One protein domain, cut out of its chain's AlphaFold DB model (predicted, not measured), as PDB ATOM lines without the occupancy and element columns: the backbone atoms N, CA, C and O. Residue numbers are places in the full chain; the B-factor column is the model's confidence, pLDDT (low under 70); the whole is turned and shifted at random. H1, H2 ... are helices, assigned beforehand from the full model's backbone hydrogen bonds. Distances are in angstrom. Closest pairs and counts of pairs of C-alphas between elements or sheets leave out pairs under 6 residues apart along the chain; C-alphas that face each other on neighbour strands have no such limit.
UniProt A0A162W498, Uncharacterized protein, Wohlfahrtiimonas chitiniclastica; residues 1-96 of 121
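What this domain is: This is residues 1 to 96 of the 121 residues of an uncharacterized protein of Wohlfahrtiimonas chitiniclastica (UniProt A0A162W498). A long helical hairpin, H2 and H3, has the helix H1 packed on residues 72 to 80 of H3, and these three helices make an up-and-down bundle. At one end of the bundle the short helix H4 turns off about perpendicular to H3, and residues 89 to 95 stick out; at the other end a long link with no named element joins H2 to H3. The printed part has 96 residues with four named helices, in the order H1, H2, H3, H4, and no named strand; its class is all helix. The whole is loose, with a radius of gyration of the C-alphas of 16.7 A, and the C-alphas span 49 by 32 by 20 A, only just elongated.

Where its parts are: H2, residues 22 to 49, is the longest helix, 41.1 A from C-alpha 22 at (-25.464, -40.620, 12.217) to C-alpha 49 at (-8.440, -22.252, 44.808). H3, residues 61 to 84, measures 35.0 A from first to last C-alpha. H1, residues 2 to 19, measures 25.7 A and begins with C-alpha 2 at (-30.514, -36.816, 38.041). H4, residues 86 to 93, is 10.4 A long and ends with C-alpha 93 at (-12.349, -54.730, 25.435).

How they stand to each other: H1, H2 and H3 form a bundle that is up and down, each helix running against the one before it in the chain. H2 and H3 touch as a helical hairpin, opposite ways at a shallow tilt of 27 degrees; their closest C-alphas, those of Phe 33 and Val 77, are 5.9 A apart. H3 touches H1 with residues 72 to 80 alone, and the closest C-alphas, those of Val 6 and Ala 76, are 5.1 A apart. H1 and H3 run the same way at a steep tilt of 43 degrees. H1 and H2 are close but not clearly touching, with the C-alphas of Ala 17 and Val 25 closest at 6.3 A. They run opposite ways at a shallow tilt of 32 degrees, only just short of steep. H3 and H4 are close but not clearly touching, about perpendicular at 87 degrees, and their closest C-alphas, those of Cys 82 and Val 89, are 7.4 A apart. H4 is apart from H1 and from H2. In H1, H2, H3 and H4 every O i to N i+4 pair is within hydrogen-bond range.

The domain as a whole: The C-alphas of Ala 58 and Lys 96, the two farthest apart, are 52.5 A from each other. The printed part has no cut; it begins at the chain's first residue. The link from H2 to H3, 11 residues, is long, while those from H1 to H2 and from H3 to H4 are tight. Residues 89 to 95, of which 89 to 93 belong to H4, stand free. The mean pLDDT of the printed part is 81.7, and the model's confidence is under 70 at residue 1 and residues 49 to 61.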
ATOM      1  N   MET A   1     -33.334 -35.773  40.967       65.94
ATOM      2  CA  MET A   1     -33.205 -34.755  39.887       65.94
ATOM      3  C   MET A   1     -32.393 -35.307  38.715       65.94
ATOM      4  O   MET A   1     -32.693 -35.014  37.566       65.94
ATOM      5  N   GLU A   2     -31.411 -36.158  38.994       70.31
ATOM      6  CA  GLU A   2     -30.514 -36.816  38.041       70.31
ATOM      7  C   GLU A   2     -31.275 -37.655  37.007       70.31
ATOM      8  O   GLU A   2     -30.986 -37.564  35.821       70.31
ATOM      9  N   PHE A   3     -32.310 -38.399  37.418       76.94
ATOM     10  CA  PHE A   3     -33.138 -39.180  36.487       76.94
ATOM     11  C   PHE A   3     -33.864 -38.318  35.449       76.94
ATOM     12  O   PHE A   3     -34.019 -38.746  34.309       76.94
ATOM     13  N   ILE A   4     -34.273 -37.098  35.814       85.00
ATOM     14  CA  ILE A   4     -34.918 -36.157  34.888       85.00
ATOM     15  C   ILE A   4     -33.891 -35.642  33.876       85.00
ATOM     16  O   ILE A   4     -34.197 -35.558  32.692       85.00
ATOM     17  N   LEU A   5     -32.662 -35.357  34.319       82.75
ATOM     18  CA  LEU A   5     -31.571 -34.943  33.431       82.75
ATOM     19  C   LEU A   5     -31.182 -36.057  32.459       82.75
ATOM     20  O   LEU A   5     -31.030 -35.803  31.268       82.75
ATOM     21  N   VAL A   6     -31.084 -37.296  32.944       83.06
ATOM     22  CA  VAL A   6     -30.817 -38.467  32.100       83.06
ATOM     23  C   VAL A   6     -31.956 -38.682  31.105       83.06
ATOM     24  O   VAL A   6     -31.699 -38.829  29.913       83.06
ATOM     25  N   ALA A   7     -33.215 -38.640  31.551       86.00
ATOM     26  CA  ALA A   7     -34.372 -38.770  30.667       86.00
ATOM     27  C   ALA A   7     -34.415 -37.652  29.613       86.00
ATOM     28  O   ALA A   7     -34.611 -37.929  28.432       86.00
ATOM     29  N   GLY A   8     -34.157 -36.404  30.011       88.50
ATOM     30  CA  GLY A   8     -34.067 -35.264  29.102       88.50
ATOM     31  C   GLY A   8     -32.943 -35.420  28.079       88.50
ATOM     32  O   GLY A   8     -33.157 -35.183  26.892       88.50
ATOM     33  N   ALA A   9     -31.772 -35.898  28.505       86.19
ATOM     34  CA  ALA A   9     -30.653 -36.180  27.613       86.19
ATOM     35  C   ALA A   9     -30.978 -37.309  26.620       86.19
ATOM     36  O   ALA A   9     -30.620 -37.209  25.450       86.19
ATOM     37  N   ILE A  10     -31.712 -38.344  27.042       87.44
ATOM     38  CA  ILE A  10     -32.188 -39.417  26.154       87.44
ATOM     39  C   ILE A  10     -33.190 -38.874  25.131       87.44
ATOM     40  O   ILE A  10     -33.065 -39.167  23.944       87.44
ATOM     41  N   VAL A  11     -34.158 -38.059  25.554       91.12
ATOM     42  CA  VAL A  11     -35.119 -37.427  24.635       91.12
ATOM     43  C   VAL A  11     -34.384 -36.547  23.625       91.12
ATOM     44  O   VAL A  11     -34.623 -36.660  22.424       91.12
ATOM     45  N   PHE A  12     -33.435 -35.730  24.085       90.31
ATOM     46  CA  PHE A  12     -32.604 -34.909  23.208       90.31
ATOM     47  C   PHE A  12     -31.765 -35.758  22.244       90.31
ATOM     48  O   PHE A  12     -31.643 -35.417  21.068       90.31
ATOM     49  N   TYR A  13     -31.247 -36.903  22.698       87.94
ATOM     50  CA  TYR A  13     -30.540 -37.856  21.844       87.94
ATOM     51  C   TYR A  13     -31.448 -38.394  20.741       87.94
ATOM     52  O   TYR A  13     -31.074 -38.324  19.572       87.94
ATOM     53  N   VAL A  14     -32.657 -38.846  21.083       88.88
ATOM     54  CA  VAL A  14     -33.641 -39.337  20.108       88.88
ATOM     55  C   VAL A  14     -33.998 -38.247  19.098       88.88
ATOM     56  O   VAL A  14     -33.989 -38.510  17.899       88.88
ATOM     57  N   LEU A  15     -34.228 -37.012  19.552       90.62
ATOM     58  CA  LEU A  15     -34.482 -35.878  18.660       90.62
ATOM     59  C   LEU A  15     -33.298 -35.633  17.718       90.62
ATOM     60  O   LEU A  15     -33.484 -35.545  16.506       90.62
ATOM     61  N   SER A  16     -32.073 -35.595  18.245       87.38
ATOM     62  CA  SER A  16     -30.880 -35.416  17.416       87.38
ATOM     63  C   SER A  16     -30.710 -36.551  16.400       87.38
ATOM     64  O   SER A  16     -30.355 -36.296  15.256       87.38
ATOM     65  N   ALA A  17     -31.044 -37.790  16.772       85.94
ATOM     66  CA  ALA A  17     -30.948 -38.955  15.900       85.94
ATOM     67  C   ALA A  17     -31.985 -38.964  14.764       85.94
ATOM     68  O   ALA A  17     -31.723 -39.555  13.720       85.94
ATOM     69  N   ILE A  18     -33.141 -38.319  14.954       88.88
ATOM     70  CA  ILE A  18     -34.177 -38.189  13.918       88.88
ATOM     71  C   ILE A  18     -33.816 -37.083  12.919       88.88
ATOM     72  O   ILE A  18     -34.035 -37.239  11.721       88.88
ATOM     73  N   PHE A  19     -33.263 -35.967  13.402       88.62
ATOM     74  CA  PHE A  19     -33.010 -34.784  12.573       88.62
ATOM     75  C   PHE A  19     -31.635 -34.765  11.890       88.62
ATOM     76  O   PHE A  19     -31.485 -34.113  10.858       88.62
ATOM     77  N   LEU A  20     -30.623 -35.437  12.448       88.50
ATOM     78  CA  LEU A  20     -29.239 -35.376  11.963       88.50
ATOM     79  C   LEU A  20     -28.762 -36.717  11.400       88.50
ATOM     80  O   LEU A  20     -29.213 -37.793  11.786       88.50
ATOM     81  N   LYS A  21     -27.761 -36.658  10.514       86.06
ATOM     82  CA  LYS A  21     -27.060 -37.860  10.043       86.06
ATOM     83  C   LYS A  21     -26.285 -38.505  11.195       86.06
ATOM     84  O   LYS A  21     -25.719 -37.803  12.029       86.06
ATOM     85  N   GLN A  22     -26.165 -39.835  11.184       81.25
ATOM     86  CA  GLN A  22     -25.464 -40.620  12.217       81.25
ATOM     87  C   GLN A  22     -24.061 -40.084  12.552       81.25
ATOM     88  O   GLN A  22     -23.675 -40.012  13.716       81.25
ATOM     89  N   GLU A  23     -23.300 -39.655  11.544       81.88
ATOM     90  CA  GLU A  23     -21.978 -39.059  11.749       81.88
ATOM     91  C   GLU A  23     -22.042 -37.714  12.498       81.88
ATOM     92  O   GLU A  23     -21.244 -37.461  13.400       81.88
ATOM     93  N   GLN A  24     -23.017 -36.865  12.163       85.25
ATOM     94  CA  GLN A  24     -23.215 -35.567  12.807       85.25
ATOM     95  C   GLN A  24     -23.688 -35.729  14.252       85.25
ATOM     96  O   GLN A  24     -23.203 -35.016  15.124       85.25
ATOM     97  N   VAL A  25     -24.562 -36.705  14.518       87.88
ATOM     98  CA  VAL A  25     -24.976 -37.078  15.880       87.88
ATOM     99  C   VAL A  25     -23.752 -37.486  16.695       87.88
ATOM    100  O   VAL A  25     -23.532 -36.947  17.777       87.88
ATOM    101  N   ARG A  26     -22.893 -38.362  16.153       86.56
ATOM    102  CA  ARG A  26     -21.657 -38.776  16.833       86.56
ATOM    103  C   ARG A  26     -20.749 -37.598  17.171       86.56
ATOM    104  O   ARG A  26     -20.320 -37.489  18.316       86.56
ATOM    105  N   LYS A  27     -20.486 -36.706  16.210       87.19
ATOM    106  CA  LYS A  27     -19.653 -35.508  16.423       87.19
ATOM    107  C   LYS A  27     -20.267 -34.557  17.452       87.19
ATOM    108  O   LYS A  27     -19.556 -34.079  18.334       87.19
ATOM    109  N   LEU A  28     -21.577 -34.326  17.377       90.00
ATOM    110  CA  LEU A  28     -22.309 -33.476  18.313       90.00
ATOM    111  C   LEU A  28     -22.183 -34.007  19.745       90.00
ATOM    112  O   LEU A  28     -21.717 -33.289  20.625       90.00
ATOM    113  N   TRP A  29     -22.521 -35.272  19.977       90.62
ATOM    114  CA  TRP A  29     -22.497 -35.860  21.316       90.62
ATOM    115  C   TRP A  29     -21.088 -35.986  21.906       90.62
ATOM    116  O   TRP A  29     -20.930 -35.806  23.116       90.62
ATOM    117  N   LEU A  30     -20.062 -36.198  21.071       89.62
ATOM    118  CA  LEU A  30     -18.655 -36.120  21.484       89.62
ATOM    119  C   LEU A  30     -18.245 -34.699  21.876       89.62
ATOM    120  O   LEU A  30     -17.588 -34.512  22.897       89.62
ATOM    121  N   SER A  31     -18.640 -33.695  21.090       90.56
ATOM    122  CA  SER A  31     -18.331 -32.294  21.399       90.56
ATOM    123  C   SER A  31     -18.991 -31.840  22.702       90.56
ATOM    124  O   SER A  31     -18.331 -31.214  23.528       90.56
ATOM    125  N   ILE A  32     -20.247 -32.239  22.937       91.06
ATOM    126  CA  ILE A  32     -20.959 -31.985  24.195       91.06
ATOM    127  C   ILE A  32     -20.231 -32.669  25.351       91.06
ATOM    128  O   ILE A  32     -20.020 -32.052  26.389       91.06
ATOM    129  N   PHE A  33     -19.797 -33.920  25.180       89.75
ATOM    130  CA  PHE A  33     -19.028 -34.620  26.208       89.75
ATOM    131  C   PHE A  33     -17.728 -33.890  26.556       89.75
ATOM    132  O   PHE A  33     -17.445 -33.675  27.735       89.75
ATOM    133  N   LEU A  34     -16.964 -33.466  25.549       92.06
ATOM    134  CA  LEU A  34     -15.721 -32.729  25.754       92.06
ATOM    135  C   LEU A  34     -15.973 -31.391  26.461       92.06
ATOM    136  O   LEU A  34     -15.298 -31.073  27.437       92.06
ATOM    137  N   LEU A  35     -16.976 -30.636  26.011       91.44
ATOM    138  CA  LEU A  35     -17.326 -29.339  26.585       91.44
ATOM    139  C   LEU A  35     -17.752 -29.467  28.050       91.44
ATOM    140  O   LEU A  35     -17.263 -28.723  28.896       91.44
ATOM    141  N   THR A  36     -18.582 -30.459  28.379       89.94
ATOM    142  CA  THR A  36     -18.988 -30.730  29.764       89.94
ATOM    143  C   THR A  36     -17.792 -31.099  30.645       89.94
ATOM    144  O   THR A  36     -17.729 -30.658  31.792       89.94
ATOM    145  N   ASN A  37     -16.807 -31.842  30.127       88.75
ATOM    146  CA  ASN A  37     -15.576 -32.143  30.867       88.75
ATOM    147  C   ASN A  37     -14.750 -30.880  31.141       88.75
ATOM    148  O   ASN A  37     -14.298 -30.684  32.267       88.75
ATOM    149  N   VAL A  38     -14.588 -30.001  30.147       91.62
ATOM    150  CA  VAL A  38     -13.856 -28.733  30.308       91.62
ATOM    151  C   VAL A  38     -14.533 -27.838  31.347       91.62
ATOM    152  O   VAL A  38     -13.863 -27.313  32.235       91.62
ATOM    153  N   VAL A  39     -15.861 -27.702  31.283       88.06
ATOM    154  CA  VAL A  39     -16.632 -26.918  32.261       88.06
ATOM    155  C   VAL A  39     -16.505 -27.522  33.659       88.06
ATOM    156  O   VAL A  39     -16.215 -26.802  34.611       88.06
ATOM    157  N   THR A  40     -16.648 -28.843  33.786       87.19
ATOM    158  CA  THR A  40     -16.520 -29.539  35.076       87.19
ATOM    159  C   THR A  40     -15.127 -29.350  35.670       87.19
ATOM    160  O   THR A  40     -15.001 -29.040  36.854       87.19
ATOM    161  N   PHE A  41     -14.079 -29.456  34.851       87.31
ATOM    162  CA  PHE A  41     -12.709 -29.193  35.280       87.31
ATOM    163  C   PHE A  41     -12.528 -27.745  35.747       87.31
ATOM    164  O   PHE A  41     -11.979 -27.516  36.821       87.31
ATOM    165  N   GLY A  42     -13.052 -26.768  34.999       85.69
ATOM    166  CA  GLY A  42     -13.022 -25.357  35.387       85.69
ATOM    167  C   GLY A  42     -13.711 -25.094  36.728       85.69
ATOM    168  O   GLY A  42     -13.169 -24.378  37.568       85.69
ATOM    169  N   VAL A  43     -14.861 -25.733  36.967       82.75
ATOM    170  CA  VAL A  43     -15.581 -25.660  38.246       82.75
ATOM    171  C   VAL A  43     -14.730 -26.240  39.378       82.75
ATOM    172  O   VAL A  43     -14.545 -25.573  40.393       82.75
ATOM    173  N   ILE A  44     -14.155 -27.435  39.200       82.06
ATOM    174  CA  ILE A  44     -13.281 -28.086  40.195       82.06
ATOM    175  C   ILE A  44     -12.072 -27.212  40.535       82.06
ATOM    176  O   ILE A  44     -11.767 -27.016  41.710       82.06
ATOM    177  N   VAL A  45     -11.410 -26.654  39.523       82.88
ATOM    178  CA  VAL A  45     -10.251 -25.775  39.702       82.88
ATOM    179  C   VAL A  45     -10.634 -24.513  40.471       82.88
ATOM    180  O   VAL A  45      -9.979 -24.179  41.455       82.88
ATOM    181  N   PHE A  46     -11.716 -23.835  40.076       77.94
ATOM    182  CA  PHE A  46     -12.183 -22.616  40.743       77.94
ATOM    183  C   PHE A  46     -12.469 -22.847  42.232       77.94
ATOM    184  O   PHE A  46     -12.158 -22.016  43.080       77.94
ATOM    185  N   MET A  47     -13.014 -24.015  42.554       73.44
ATOM    186  CA  MET A  47     -13.304 -24.422  43.922       73.44
ATOM    187  C   MET A  47     -12.077 -24.814  44.725       73.44
ATOM    188  O   MET A  47     -12.019 -24.523  45.912       73.44
ATOM    189  N   HIS A  48     -11.091 -25.455  44.101       73.25
ATOM    190  CA  HIS A  48      -9.860 -25.829  44.788       73.25
ATOM    191  C   HIS A  48      -9.063 -24.598  45.248       73.25
ATOM    192  O   HIS A  48      -8.452 -24.618  46.313       73.25
ATOM    193  N   PHE A  49      -9.104 -23.513  44.469       68.88
ATOM    194  CA  PHE A  49      -8.440 -22.252  44.808       68.88
ATOM    195  C   PHE A  49      -9.284 -21.317  45.696       68.88
ATOM    196  O   PHE A  49      -8.736 -20.392  46.294       68.88
ATOM    197  N   GLY A  50     -10.593 -21.554  45.824       62.91
ATOM    198  CA  GLY A  50     -11.483 -20.837  46.741       62.91
ATOM    199  C   GLY A  50     -11.516 -21.499  48.119       62.91
ATOM    200  O   GLY A  50     -12.394 -22.308  48.392       62.91
ATOM    201  N   GLN A  51     -10.548 -21.184  48.981       56.81
ATOM    202  CA  GLN A  51     -10.365 -21.785  50.310       56.81
ATOM    203  C   GLN A  51     -11.427 -21.392  51.364       56.81
ATOM    204  O   GLN A  51     -11.085 -20.836  52.404       56.81
ATOM    205  N   GLU A  52     -12.707 -21.691  51.153       54.06
ATOM    206  CA  GLU A  52     -13.718 -21.574  52.215       54.06
ATOM    207  C   GLU A  52     -14.404 -22.917  52.458       54.06
ATOM    208  O   GLU A  52     -14.884 -23.554  51.520       54.06
ATOM    209  N   ASP A  53     -14.437 -23.348  53.723       56.41
ATOM    210  CA  ASP A  53     -15.062 -24.589  54.183       56.41
ATOM    211  C   ASP A  53     -16.455 -24.774  53.562       56.41
ATOM    212  O   ASP A  53     -17.448 -24.163  53.974       56.41
ATOM    213  N   PHE A  54     -16.522 -25.664  52.568       54.38
ATOM    214  CA  PHE A  54     -17.701 -25.976  51.753       54.38
ATOM    215  C   PHE A  54     -18.943 -26.353  52.575       54.38
ATOM    216  O   PHE A  54     -20.061 -26.299  52.068       54.38
ATOM    217  N   MET A  55     -18.762 -26.736  53.838       54.03
ATOM    218  CA  MET A  55     -19.834 -27.195  54.719       54.03
ATOM    219  C   MET A  55     -20.324 -26.140  55.724       54.03
ATOM    220  O   MET A  55     -21.357 -26.365  56.349       54.03
ATOM    221  N   ALA A  56     -19.640 -24.999  55.884       53.88
ATOM    222  CA  ALA A  56     -19.928 -24.058  56.975       53.88
ATOM    223  C   ALA A  56     -20.660 -22.771  56.545       53.88
ATOM    224  O   ALA A  56     -21.281 -22.117  57.384       53.88
ATOM    225  N   ASN A  57     -20.624 -22.395  55.260       60.47
ATOM    226  CA  ASN A  57     -21.128 -21.100  54.794       60.47
ATOM    227  C   ASN A  57     -22.350 -21.252  53.865       60.47
ATOM    228  O   ASN A  57     -22.260 -21.787  52.763       60.47
ATOM    229  N   ALA A  58     -23.510 -20.714  54.260       59.41
ATOM    230  CA  ALA A  58     -24.722 -20.718  53.425       59.41
ATOM    231  C   ALA A  58     -24.514 -20.009  52.068       59.41
ATOM    232  O   ALA A  58     -25.225 -20.278  51.099       59.41
ATOM    233  N   LYS A  59     -23.507 -19.131  51.973       64.00
ATOM    234  CA  LYS A  59     -23.144 -18.409  50.750       64.00
ATOM    235  C   LYS A  59     -22.406 -19.273  49.716       64.00
ATOM    236  O   LYS A  59     -22.392 -18.898  48.547       64.00
ATOM    237  N   THR A  60     -21.829 -20.415  50.099       64.06
ATOM    238  CA  THR A  60     -21.094 -21.329  49.196       64.06
ATOM    239  C   THR A  60     -21.911 -22.564  48.796       64.06
ATOM    240  O   THR A  60     -21.529 -23.289  47.878       64.06
ATOM    241  N   MET A  61     -23.108 -22.761  49.369       69.44
ATOM    242  CA  MET A  61     -24.014 -23.870  49.016       69.44
ATOM    243  C   MET A  61     -24.338 -23.945  47.516       69.44
ATOM    244  O   MET A  61     -24.384 -25.038  46.953       69.44
ATOM    245  N   TRP A  62     -24.530 -22.809  46.837       76.38
ATOM    246  CA  TRP A  62     -24.817 -22.802  45.394       76.38
ATOM    247  C   TRP A  62     -23.660 -23.373  44.559       76.38
ATOM    248  O   TRP A  62     -23.907 -23.969  43.512       76.38
ATOM    249  N   GLN A  63     -22.414 -23.244  45.030       74.31
ATOM    250  CA  GLN A  63     -21.239 -23.789  44.351       74.31
ATOM    251  C   GLN A  63     -21.297 -25.313  44.373       74.31
ATOM    252  O   GLN A  63     -21.236 -25.918  43.311       74.31
ATOM    253  N   LEU A  64     -21.545 -25.920  45.541       78.00
ATOM    254  CA  LEU A  64     -21.774 -27.365  45.692       78.00
ATOM    255  C   LEU A  64     -22.888 -27.883  44.776       78.00
ATOM    256  O   LEU A  64     -22.701 -28.890  44.089       78.00
ATOM    257  N   TYR A  65     -24.021 -27.177  44.718       80.44
ATOM    258  CA  TYR A  65     -25.116 -27.534  43.813       80.44
ATOM    259  C   TYR A  65     -24.691 -27.500  42.340       80.44
ATOM    260  O   TYR A  65     -25.069 -28.394  41.581       80.44
ATOM    261  N   LEU A  66     -23.874 -26.524  41.932       81.00
ATOM    262  CA  LEU A  66     -23.345 -26.462  40.570       81.00
ATOM    263  C   LEU A  66     -22.389 -27.609  40.247       81.00
ATOM    264  O   LEU A  66     -22.450 -28.128  39.133       81.00
ATOM    265  N   ILE A  67     -21.535 -28.041  41.181       83.19
ATOM    266  CA  ILE A  67     -20.691 -29.232  40.970       83.19
ATOM    267  C   ILE A  67     -21.575 -30.436  40.727       83.19
ATOM    268  O   ILE A  67     -21.394 -31.163  39.756       83.19
ATOM    269  N   TYR A  68     -22.528 -30.643  41.633       83.50
ATOM    270  CA  TYR A  68     -23.358 -31.829  41.634       83.50
ATOM    271  C   TYR A  68     -24.178 -31.907  40.346       83.50
ATOM    272  O   TYR A  68     -24.253 -32.957  39.708       83.50
ATOM    273  N   PHE A  69     -24.699 -30.763  39.903       84.81
ATOM    274  CA  PHE A  69     -25.357 -30.623  38.612       84.81
ATOM    275  C   PHE A  69     -24.425 -30.959  37.439       84.81
ATOM    276  O   PHE A  69     -24.791 -31.772  36.591       84.81
ATOM    277  N   ASN A  70     -23.214 -30.392  37.395       85.62
ATOM    278  CA  ASN A  70     -22.254 -30.667  36.321       85.62
ATOM    279  C   ASN A  70     -21.840 -32.144  36.280       85.62
ATOM    280  O   ASN A  70     -21.817 -32.736  35.205       85.62
ATOM    281  N   ILE A  71     -21.599 -32.766  37.437       85.44
ATOM    282  CA  ILE A  71     -21.293 -34.199  37.537       85.44
ATOM    283  C   ILE A  71     -22.466 -35.037  37.014       85.44
ATOM    284  O   ILE A  71     -22.247 -35.968  36.239       85.44
ATOM    285  N   ALA A  72     -23.705 -34.702  37.383       87.81
ATOM    286  CA  ALA A  72     -24.888 -35.418  36.907       87.81
ATOM    287  C   ALA A  72     -25.057 -35.309  35.381       87.81
ATOM    288  O   ALA A  72     -25.323 -36.312  34.714       87.81
ATOM    289  N   VAL A  73     -24.848 -34.117  34.810       88.00
ATOM    290  CA  VAL A  73     -24.871 -33.901  33.352       88.00
ATOM    291  C   VAL A  73     -23.735 -34.667  32.671       88.00
ATOM    292  O   VAL A  73     -23.965 -35.338  31.665       88.00
ATOM    293  N   MET A  74     -22.527 -34.635  33.236       89.50
ATOM    294  CA  MET A  74     -21.369 -35.363  32.718       89.50
ATOM    295  C   MET A  74     -21.634 -36.871  32.666       89.50
ATOM    296  O   MET A  74     -21.368 -37.498  31.643       89.50
ATOM    297  N   LEU A  75     -22.225 -37.439  33.721       88.38
ATOM    298  CA  LEU A  75     -22.640 -38.843  33.774       88.38
ATOM    299  C   LEU A  75     -23.669 -39.181  32.692       88.38
ATOM    300  O   LEU A  75     -23.495 -40.160  31.967       88.38
ATOM    301  N   ALA A  76     -24.714 -38.361  32.542       88.69
ATOM    302  CA  ALA A  76     -25.746 -38.579  31.530       88.69
ATOM    303  C   ALA A  76     -25.153 -38.598  30.109       88.69
ATOM    304  O   ALA A  76     -25.412 -39.514  29.324       88.69
ATOM    305  N   VAL A  77     -24.298 -37.623  29.797       90.06
ATOM    306  CA  VAL A  77     -23.637 -37.516  28.491       90.06
ATOM    307  C   VAL A  77     -22.639 -38.660  28.274       90.06
ATOM    308  O   VAL A  77     -22.551 -39.186  27.161       90.06
ATOM    309  N   ALA A  78     -21.917 -39.089  29.315       88.19
ATOM    310  CA  ALA A  78     -20.990 -40.220  29.256       88.19
ATOM    311  C   ALA A  78     -21.708 -41.534  28.922       88.19
ATOM    312  O   ALA A  78     -21.247 -42.287  28.065       88.19
ATOM    313  N   VAL A  79     -22.859 -41.794  29.554       88.75
ATOM    314  CA  VAL A  79     -23.676 -42.989  29.289       88.75
ATOM    315  C   VAL A  79     -24.143 -43.013  27.835       88.75
ATOM    316  O   VAL A  79     -23.997 -44.035  27.164       88.75
ATOM    317  N   ILE A  80     -24.636 -41.882  27.320       88.81
ATOM    318  CA  ILE A  80     -25.077 -41.770  25.922       88.81
ATOM    319  C   ILE A  80     -23.907 -42.001  24.961       88.81
ATOM    320  O   ILE A  80     -24.037 -42.778  24.015       88.81
ATOM    321  N   ASN A  81     -22.743 -41.399  25.219       88.81
ATOM    322  CA  ASN A  81     -21.556 -41.599  24.386       88.81
ATOM    323  C   ASN A  81     -21.069 -43.056  24.418       88.81
ATOM    324  O   ASN A  81     -20.789 -43.633  23.367       88.81
ATOM    325  N   CYS A  82     -21.026 -43.686  25.594       87.12
ATOM    326  CA  CYS A  82     -20.650 -45.093  25.734       87.12
ATOM    327  C   CYS A  82     -21.613 -46.014  24.969       87.12
ATOM    328  O   CYS A  82     -21.184 -46.925  24.259       87.12
ATOM    329  N   TRP A  83     -22.919 -45.736  25.038       87.25
ATOM    330  CA  TRP A  83     -23.931 -46.467  24.280       87.25
ATOM    331  C   TRP A  83     -23.768 -46.287  22.767       87.25
ATOM    332  O   TRP A  83     -23.797 -47.260  22.008       87.25
ATOM    333  N   MET A  84     -23.549 -45.051  22.325       85.50
ATOM    334  CA  MET A  84     -23.365 -44.702  20.919       85.50
ATOM    335  C   MET A  84     -22.130 -45.392  20.317       85.50
ATOM    336  O   MET A  84     -22.195 -45.920  19.207       85.50
ATOM    337  N   PHE A  85     -21.033 -45.480  21.073       84.12
ATOM    338  CA  PHE A  85     -19.801 -46.165  20.667       84.12
ATOM    339  C   PHE A  85     -19.698 -47.614  21.152       84.12
ATOM    340  O   PHE A  85     -18.620 -48.206  21.069       84.12
ATOM    341  N   ARG A  86     -20.803 -48.237  21.591       84.25
ATOM    342  CA  ARG A  86     -20.789 -49.584  22.193       84.25
ATOM    343  C   ARG A  86     -20.007 -50.603  21.363       84.25
ATOM    344  O   ARG A  86     -19.245 -51.383  21.913       84.25
ATOM    345  N   SER A  87     -20.151 -50.581  20.037       80.19
ATOM    346  CA  SER A  87     -19.452 -51.513  19.138       80.19
ATOM    347  C   SER A  87     -17.930 -51.376  19.239       80.19
ATOM    348  O   SER A  87     -17.226 -52.377  19.353       80.19
ATOM    349  N   VAL A  88     -17.425 -50.140  19.260       81.25
ATOM    350  CA  VAL A  88     -15.994 -49.844  19.386       81.25
ATOM    351  C   VAL A  88     -15.497 -50.231  20.775       81.25
ATOM    352  O   VAL A  88     -14.518 -50.961  20.882       81.25
ATOM    353  N   VAL A  89     -16.221 -49.841  21.829       82.25
ATOM    354  CA  VAL A  89     -15.880 -50.181  23.221       82.25
ATOM    355  C   VAL A  89     -15.771 -51.699  23.400       82.25
ATOM    356  O   VAL A  89     -14.773 -52.200  23.908       82.25
ATOM    357  N   TRP A  90     -16.749 -52.460  22.902       82.69
ATOM    358  CA  TRP A  90     -16.724 -53.921  22.962       82.69
ATOM    359  C   TRP A  90     -15.615 -54.552  22.109       82.69
ATOM    360  O   TRP A  90     -15.132 -55.624  22.472       82.69
ATOM    361  N   LYS A  91     -15.215 -53.939  20.987       83.19
ATOM    362  CA  LYS A  91     -14.074 -54.408  20.181       83.19
ATOM    363  C   LYS A  91     -12.755 -54.209  20.927       83.19
ATOM    364  O   LYS A  91     -11.998 -55.171  21.032       83.19
ATOM    365  N   VAL A  92     -12.541 -53.024  21.505       83.50
ATOM    366  CA  VAL A  92     -11.356 -52.702  22.319       83.50
ATOM    367  C   VAL A  92     -11.247 -53.651  23.512       83.50
ATOM    368  O   VAL A  92     -10.211 -54.281  23.699       83.50
ATOM    369  N   LEU A  93     -12.335 -53.838  24.267       83.25
ATOM    370  CA  LEU A  93     -12.349 -54.730  25.435       83.25
ATOM    371  C   LEU A  93     -12.083 -56.201  25.086       83.25
ATOM    372  O   LEU A  93     -11.573 -56.946  25.915       83.25
ATOM    373  N   ARG A  94     -12.425 -56.637  23.868       88.88
ATOM    374  CA  ARG A  94     -12.156 -58.002  23.384       88.88
ATOM    375  C   ARG A  94     -10.811 -58.136  22.662       88.88
ATOM    376  O   ARG A  94     -10.580 -59.176  22.051       88.88
ATOM    377  N   GLY A  95      -9.967 -57.100  22.669       82.12
ATOM    378  CA  GLY A  95      -8.677 -57.097  21.972       82.12
ATOM    379  C   GLY A  95      -8.794 -57.246  20.452       82.12
ATOM    380  O   GLY A  95      -7.848 -57.679  19.801       82.12
ATOM    381  N   LYS A  96      -9.961 -56.940  19.871       76.81
ATOM    382  CA  LYS A  96     -10.169 -57.023  18.422       76.81
ATOM    383  C   LYS A  96      -9.639 -55.757  17.751       76.81
ATOM    384  O   LYS A  96      -9.864 -54.670  18.287       76.81
TER     385      LYS A  96